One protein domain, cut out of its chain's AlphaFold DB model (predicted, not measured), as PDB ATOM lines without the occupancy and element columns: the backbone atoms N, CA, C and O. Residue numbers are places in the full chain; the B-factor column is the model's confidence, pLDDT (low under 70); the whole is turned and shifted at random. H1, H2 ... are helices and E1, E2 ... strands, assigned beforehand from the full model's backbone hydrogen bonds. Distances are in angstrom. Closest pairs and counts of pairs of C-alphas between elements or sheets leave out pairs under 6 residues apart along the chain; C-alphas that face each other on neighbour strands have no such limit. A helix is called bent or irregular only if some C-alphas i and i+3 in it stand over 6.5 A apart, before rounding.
ATOM      1  N   PHE A  70     240.086 184.623 268.337       94.19
ATOM      2  CA  PHE A  70     240.191 184.151 269.712       94.19
ATOM      3  C   PHE A  70     241.240 183.038 269.831       94.19
ATOM      4  O   PHE A  70     241.310 182.172 268.954       94.19
ATOM      5  N   PRO A  71     242.024 183.005 270.921       95.31
ATOM      6  CA  PRO A  71     242.863 181.862 271.242       95.31
ATOM      7  C   PRO A  71     242.012 180.620 271.537       95.31
ATOM      8  O   PRO A  71     240.882 180.713 272.025       95.31
ATOM      9  N   GLN A  72     242.585 179.436 271.304       94.25
ATOM     10  CA  GLN A  72     241.867 178.159 271.408       94.25
ATOM     11  C   GLN A  72     241.188 177.956 272.771       94.25
ATOM     12  O   GLN A  72     240.021 177.583 272.823       94.25
ATOM     13  N   HIS A  73     241.869 178.286 273.873       94.25
ATOM     14  CA  HIS A  73     241.303 178.144 275.217       94.25
ATOM     15  C   HIS A  73     240.049 179.018 275.429       94.25
ATOM     16  O   HIS A  73     239.137 178.626 276.157       94.25
ATOM     17  N   SER A  74     239.974 180.188 274.785       94.19
ATOM     18  CA  SER A  74     238.808 181.074 274.864       94.19
ATOM     19  C   SER A  74     237.649 180.513 274.036       94.19
ATOM     20  O   SER A  74     236.507 180.517 274.496       94.19
ATOM     21  N   ILE A  75     237.940 179.927 272.869       92.00
ATOM     22  CA  ILE A  75     236.951 179.201 272.053       92.00
ATOM     23  C   ILE A  75     236.381 178.005 272.823       92.00
ATOM     24  O   ILE A  75     235.164 177.814 272.850       92.00
ATOM     25  N   ASP A  76     237.232 177.213 273.473       92.56
ATOM     26  CA  ASP A  76     236.814 176.034 274.240       92.56
ATOM     27  C   ASP A  76     235.961 176.427 275.453       92.56
ATOM     28  O   ASP A  76     234.925 175.808 275.723       92.56
ATOM     29  N   THR A  77     236.350 177.506 276.140       90.75
ATOM     30  CA  THR A  77     235.576 178.097 277.243       90.75
ATOM     31  C   THR A  77     234.179 178.501 276.771       90.75
ATOM     32  O   THR A  77     233.177 178.136 277.390       90.75
ATOM     33  N   PHE A  78     234.101 179.203 275.639       87.00
ATOM     34  CA  PHE A  78     232.842 179.653 275.055       87.00
ATOM     35  C   PHE A  78     231.948 178.478 274.637       87.00
ATOM     36  O   PHE A  78     230.771 178.444 274.998       87.00
ATOM     37  N   LYS A  79     232.514 177.466 273.965       88.19
ATOM     38  CA  LYS A  79     231.795 176.249 273.554       88.19
ATOM     39  C   LYS A  79     231.238 175.469 274.741       88.19
ATOM     40  O   LYS A  79     230.073 175.078 274.714       88.19
ATOM     41  N   THR A  80     232.042 175.278 275.785       90.38
ATOM     42  CA  THR A  80     231.632 174.551 276.996       90.38
ATOM     43  C   THR A  80     230.475 175.258 277.696       90.38
ATOM     44  O   THR A  80     229.476 174.636 278.061       90.38
ATOM     45  N   LEU A  81     230.585 176.580 277.857       86.50
ATOM     46  CA  LEU A  81     229.533 177.380 278.470       86.50
ATOM     47  C   LEU A  81     228.243 177.340 277.647       86.50
ATOM     48  O   LEU A  81     227.162 177.158 278.204       86.50
ATOM     49  N   HIS A  82     228.351 177.496 276.330       84.56
ATOM     50  CA  HIS A  82     227.208 177.452 275.433       84.56
ATOM     51  C   HIS A  82     226.483 176.102 275.487       84.56
ATOM     52  O   HIS A  82     225.267 176.076 275.652       84.56
ATOM     53  N   GLN A  83     227.214 174.983 275.436       85.81
ATOM     54  CA  GLN A  83     226.631 173.642 275.573       85.81
ATOM     55  C   GLN A  83     225.877 173.477 276.895       85.81
ATOM     56  O   GLN A  83     224.760 172.964 276.913       85.81
ATOM     57  N   LYS A  84     226.460 173.960 277.997       86.50
ATOM     58  CA  LYS A  84     225.804 173.938 279.306       86.50
ATOM     59  C   LYS A  84     224.513 174.763 279.309       86.50
ATOM     60  O   LYS A  84     223.501 174.301 279.823       86.50
ATOM     61  N   LEU A  85     224.540 175.960 278.724       82.25
ATOM     62  CA  LEU A  85     223.370 176.836 278.635       82.25
ATOM     63  C   LEU A  85     222.248 176.219 277.799       82.25
ATOM     64  O   LEU A  85     221.094 176.291 278.207       82.25
ATOM     65  N   LEU A  86     222.574 175.594 276.665       80.75
ATOM     66  CA  LEU A  86     221.583 174.895 275.848       80.75
ATOM     67  C   LEU A  86     220.920 173.752 276.618       80.75
ATOM     68  O   LEU A  86     219.696 173.692 276.661       80.75
ATOM     69  N   ALA A  87     221.708 172.908 277.289       84.69
ATOM     70  CA  ALA A  87     221.174 171.805 278.084       84.69
ATOM     71  C   ALA A  87     220.261 172.293 279.227       84.69
ATOM     72  O   ALA A  87     219.228 171.689 279.505       84.69
ATOM     73  N   GLU A  88     220.609 173.409 279.878       81.00
ATOM     74  CA  GLU A  88     219.764 174.033 280.905       81.00
ATOM     75  C   GLU A  88     218.442 174.572 280.325       81.00
ATOM     76  O   GLU A  88     217.388 174.386 280.936       81.00
ATOM     77  N   LEU A  89     218.478 175.212 279.150       77.44
ATOM     78  CA  LEU A  89     217.283 175.729 278.471       77.44
ATOM     79  C   LEU A  89     216.358 174.607 277.990       77.44
ATOM     80  O   LEU A  89     215.140 174.733 278.103       77.44
ATOM     81  N   GLU A  90     216.920 173.505 277.492       79.50
ATOM     82  CA  GLU A  90     216.160 172.304 277.128       79.50
ATOM     83  C   GLU A  90     215.492 171.670 278.354       79.50
ATOM     84  O   GLU A  90     214.326 171.280 278.294       79.50
ATOM     85  N   ALA A  91     216.203 171.606 279.484       84.19
ATOM     86  CA  ALA A  91     215.683 171.039 280.724       84.19
ATOM     87  C   ALA A  91     214.589 171.903 281.374       84.19
ATOM     88  O   ALA A  91     213.722 171.378 282.075       84.19
ATOM     89  N   ASN A  92     214.618 173.221 281.168       79.38
ATOM     90  CA  ASN A  92     213.608 174.129 281.697       79.38
ATOM     91  C   ASN A  92     213.309 175.268 280.706       79.38
ATOM     92  O   ASN A  92     213.856 176.363 280.842       79.38
ATOM     93  N   PRO A  93     212.366 175.060 279.767       68.38
ATOM     94  CA  PRO A  93     211.966 176.076 278.789       68.38
ATOM     95  C   PRO A  93     211.377 177.355 279.406       68.38
ATOM     96  O   PRO A  93     211.286 178.380 278.732       68.38
ATOM     97  N   ALA A  94     210.973 177.317 280.683       67.56
ATOM     98  CA  ALA A  94     210.513 178.491 281.421       67.56
ATOM     99  C   ALA A  94     211.667 179.366 281.947       67.56
ATOM    100  O   ALA A  94     211.403 180.442 282.488       67.56
ATOM    101  N   LEU A  95     212.934 178.961 281.763       63.25
ATOM    102  CA  LEU A  95     214.091 179.854 281.865       63.25
ATOM    103  C   LEU A  95     214.004 180.901 280.748       63.25
ATOM    104  O   LEU A  95     214.624 180.798 279.689       63.25
ATOM    105  N   GLN A  96     213.202 181.934 280.997       60.34
ATOM    106  CA  GLN A  96     213.114 183.123 280.169       60.34
ATOM    107  C   GLN A  96     214.437 183.881 280.267       60.34
ATOM    108  O   GLN A  96     214.612 184.752 281.110       60.34
ATOM    109  N   SER A  97     215.367 183.545 279.378       62.66
ATOM    110  CA  SER A  97     216.636 184.232 279.140       62.66
ATOM    111  C   SER A  97     217.599 184.323 280.330       62.66
ATOM    112  O   SER A  97     217.396 185.068 281.286       62.66
ATOM    113  N   ARG A  98     218.726 183.615 280.230       70.00
ATOM    114  CA  ARG A  98     219.855 183.788 281.145       70.00
ATOM    115  C   ARG A  98     220.842 184.788 280.557       70.00
ATOM    116  O   ARG A  98     221.194 184.700 279.379       70.00
ATOM    117  N   GLU A  99     221.279 185.721 281.390       81.94
ATOM    118  CA  GLU A  99     222.404 186.603 281.096       81.94
ATOM    119  C   GLU A  99     223.679 185.968 281.638       81.94
ATOM    120  O   GLU A  99     223.739 185.545 282.795       81.94
ATOM    121  N   VAL A 100     224.695 185.873 280.786       85.56
ATOM    122  CA  VAL A 100     226.008 185.364 281.164       85.56
ATOM    123  C   VAL A 100     227.059 186.389 280.809       85.56
ATOM    124  O   VAL A 100     227.123 186.864 279.681       85.56
ATOM    125  N   THR A 101     227.871 186.735 281.800       89.50
ATOM    126  CA  THR A 101     229.005 187.639 281.640       89.50
ATOM    127  C   THR A 101     230.292 186.842 281.720       89.50
ATOM    128  O   THR A 101     230.440 185.997 282.601       89.50
ATOM    129  N   MET A 102     231.222 187.125 280.818       90.00
ATOM    130  CA  MET A 102     232.527 186.483 280.775       90.00
ATOM    131  C   MET A 102     233.603 187.456 280.321       90.00
ATOM    132  O   MET A 102     233.336 188.363 279.537       90.00
ATOM    133  N   GLU A 103     234.817 187.245 280.809       93.75
ATOM    134  CA  GLU A 103     236.016 187.917 280.324       93.75
ATOM    135  C   GLU A 103     236.781 186.907 279.477       93.75
ATOM    136  O   GLU A 103     237.102 185.816 279.948       93.75
ATOM    137  N   ILE A 104     236.982 187.237 278.205       92.50
ATOM    138  CA  ILE A 104     237.630 186.365 277.228       92.50
ATOM    139  C   ILE A 104     238.802 187.105 276.595       92.50
ATOM    140  O   ILE A 104     238.740 188.314 276.354       92.50
ATOM    141  N   GLU A 105     239.872 186.367 276.335       96.06
ATOM    142  CA  GLU A 105     240.983 186.871 275.544       96.06
ATOM    143  C   GLU A 105     240.605 186.790 274.063       96.06
ATOM    144  O   GLU A 105     239.976 185.830 273.619       96.06
ATOM    145  N   ALA A 106     240.979 187.803 273.294       95.50
ATOM    146  CA  ALA A 106     240.742 187.885 271.864       95.50
ATOM    147  C   ALA A 106     241.919 188.561 271.153       95.50
ATOM    148  O   ALA A 106     242.809 189.119 271.789       95.50
ATOM    149  N   TYR A 107     241.907 188.542 269.825       95.69
ATOM    150  CA  TYR A 107     242.896 189.197 268.980       95.69
ATOM    151  C   TYR A 107     242.271 190.356 268.214       95.69
ATOM    152  O   TYR A 107     241.189 190.235 267.635       95.69
ATOM    153  N   ARG A 108     242.996 191.473 268.157       95.44
ATOM    154  CA  ARG A 108     242.759 192.497 267.137       95.44
ATOM    155  C   ARG A 108     243.189 191.997 265.758       95.44
ATOM    156  O   ARG A 108     243.936 191.030 265.638       95.44
ATOM    157  N   LYS A 109     242.772 192.711 264.710       93.62
ATOM    158  CA  LYS A 109     243.167 192.467 263.313       93.62
ATOM    159  C   LYS A 109     244.685 192.386 263.116       93.62
ATOM    160  O   LYS A 109     245.144 191.631 262.267       93.62
ATOM    161  N   ASP A 110     245.452 193.150 263.890       93.62
ATOM    162  CA  ASP A 110     246.920 193.161 263.856       93.62
ATOM    163  C   ASP A 110     247.577 192.026 264.670       93.62
ATOM    164  O   ASP A 110     248.800 191.909 264.682       93.62
ATOM    165  N   GLY A 111     246.781 191.181 265.335       92.75
ATOM    166  CA  GLY A 111     247.240 190.087 266.191       92.75
ATOM    167  C   GLY A 111     247.482 190.478 267.652       92.75
ATOM    168  O   GLY A 111     247.818 189.610 268.456       92.75
ATOM    169  N   THR A 112     247.297 191.747 268.030       95.12
ATOM    170  CA  THR A 112     247.467 192.191 269.420       95.12
ATOM    171  C   THR A 112     246.433 191.514 270.326       95.12
ATOM    172  O   THR A 112     245.234 191.617 270.037       95.12
ATOM    173  N   PRO A 113     246.847 190.865 271.434       95.81
ATOM    174  CA  PRO A 113     245.911 190.285 272.385       95.81
ATOM    175  C   PRO A 113     245.176 191.381 273.162       95.81
ATOM    176  O   PRO A 113     245.763 192.380 273.585       95.81
ATOM    177  N   ILE A 114     243.877 191.183 273.354       95.56
ATOM    178  CA  ILE A 114     242.996 192.059 274.120       95.56
ATOM    179  C   ILE A 114     242.106 191.233 275.038       95.56
ATOM    180  O   ILE A 114     241.655 190.153 274.674       95.56
ATOM    181  N   TRP A 115     241.808 191.773 276.213       96.19
ATOM    182  CA  TRP A 115     240.769 191.234 277.081       96.19
ATOM    183  C   TRP A 115     239.463 191.963 276.813       96.19
ATOM    184  O   TRP A 115     239.416 193.194 276.834       96.19
ATOM    185  N   VAL A 116     238.405 191.199 276.564       93.38
ATOM    186  CA  VAL A 116     237.063 191.735 276.353       93.38
ATOM    187  C   VAL A 116     236.106 191.118 277.357       93.38
ATOM    188  O   VAL A 116     236.090 189.907 277.578       93.38
ATOM    189  N   LYS A 117     235.282 191.964 277.969       93.56
ATOM    190  CA  LYS A 117     234.157 191.524 278.785       93.56
ATOM    191  C   LYS A 117     232.921 191.459 277.898       93.56
ATOM    192  O   LYS A 117     232.509 192.476 277.351       93.56
ATOM    193  N   SER A 118     232.339 190.274 277.752       90.19
ATOM    194  CA  SER A 118     231.114 190.050 276.985       90.19
ATOM    195  C   SER A 118     229.981 189.654 277.917       90.19
ATOM    196  O   SER A 118     230.104 188.687 278.670       90.19
ATOM    197  N   THR A 119     228.861 190.366 277.817       90.62
ATOM    198  CA  THR A 119     227.597 189.987 278.450       90.62
ATOM    199  C   THR A 119     226.631 189.533 277.370       90.62
ATOM    200  O   THR A 119     226.232 190.320 276.516       90.62
ATOM    201  N   THR A 120     226.248 188.262 277.408       87.00
ATOM    202  CA  THR A 120     225.378 187.642 276.410       87.00
ATOM    203  C   THR A 120     224.086 187.196 277.069       87.00
ATOM    204  O   THR A 120     224.098 186.452 278.051       87.00
ATOM    205  N   LYS A 121     222.961 187.628 276.503       85.62
ATOM    206  CA  LYS A 121     221.633 187.149 276.872       85.62
ATOM    207  C   LYS A 121     221.152 186.162 275.827       85.62
ATOM    208  O   LYS A 121     221.096 186.502 274.648       85.62
ATOM    209  N   ILE A 122     220.772 184.963 276.250       78.38
ATOM    210  CA  ILE A 122     220.127 184.019 275.335       78.38
ATOM    211  C   ILE A 122     218.643 184.348 275.294       78.38
ATOM    212  O   ILE A 122     217.960 184.279 276.313       78.38
ATOM    213  N   LEU A 123     218.140 184.716 274.122       72.31
ATOM    214  CA  LEU A 123     216.711 184.889 273.907       72.31
ATOM    215  C   LEU A 123     216.133 183.513 273.566       72.31
ATOM    216  O   LEU A 123     216.447 182.948 272.519       72.31
ATOM    217  N   GLY A 124     215.328 182.949 274.472       63.06
ATOM    218  CA  GLY A 124     214.517 181.773 274.148       63.06
ATOM    219  C   GLY A 124     213.572 182.109 272.997       63.06
ATOM    220  O   GLY A 124     213.213 183.275 272.837       63.06
TER     221      GLY A 124
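This is residues 70 to 124 of the 136 residues of the protein "PAS domain S-box protein" of Phnomibacter ginsenosidimutans (UniProt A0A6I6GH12). One long helix, H1, runs lengthwise beside a long two-stranded hairpin, E1 and E2, the two making a narrow rod, with the chain turning back between helix and hairpin through residues 92 to 98 at one end. The helix is next to E1 and comes near it with its residues 72 to 85, but loosely, and it stays apart from E2. The printed part has 55 residues, with one named helix and two named strands in the order H1, E1, E2; the sheet has the order E1 - E2 and is antiparallel, and the class is mixed, helices and strands. The whole is loose, with a radius of gyration of the C-alphas of 13.4 A, and the C-alphas span 43 by 17 by 14 A along their three main axes.

H1 is residues 72 to 91, 28.7 A from first to last C-alpha, and begins with C-alpha 72 at (241.867, 178.159, 271.408). E1 is residues 99 to 107, 23.9 A long, with C-alpha 99 at (222.404, 186.603, 281.096). E2 is residues 113 to 121, 24.9 A long, and ends with C-alpha 121 at (221.633, 187.149, 276.872). H1 is neither bent nor irregular, while E1 bends by 55 degrees at residue 103.

H1 and E1 have 3 pairs of C-alphas within 8 A; the closest are those of Ser 74 and Ile 104, 5.9 A apart. Their centres are 12.5 A apart. Within 10 A, H1 and E1 have 19 pairs of C-alphas, made by residues 72 to 85 of H1. H1 and E2 are apart. E1 and E2 form a hairpin of antiparallel strands, with 158 degrees between their N-to-C directions. Among the C-alphas that face each other are those of Glu 99 and Lys 121, 4.3 A apart, and those of Tyr 107 and Pro 113, 4.7 A apart. N 100 and O 120 are within hydrogen-bond range at 2.9 A, as are N 114 and O 106 at 2.8 A. In H1 every O i to N i+4 pair is within hydrogen-bond range.

The two C-alphas farthest apart are those of Ala 94 and Asp 110, 43.0 A, and the first and last printed C-alphas, of Phe 70 and Gly 124, are 26.2 A apart. The printed part has no cut. The link from H1 to E1, 7 residues, is short, and the link from E1 to E2, 5 residues, is tight; no link is long. The mean pLDDT of the printed part is 86.0, and the residues under 70 are 93 to 97, in the link from H1 to E1, and residue 124.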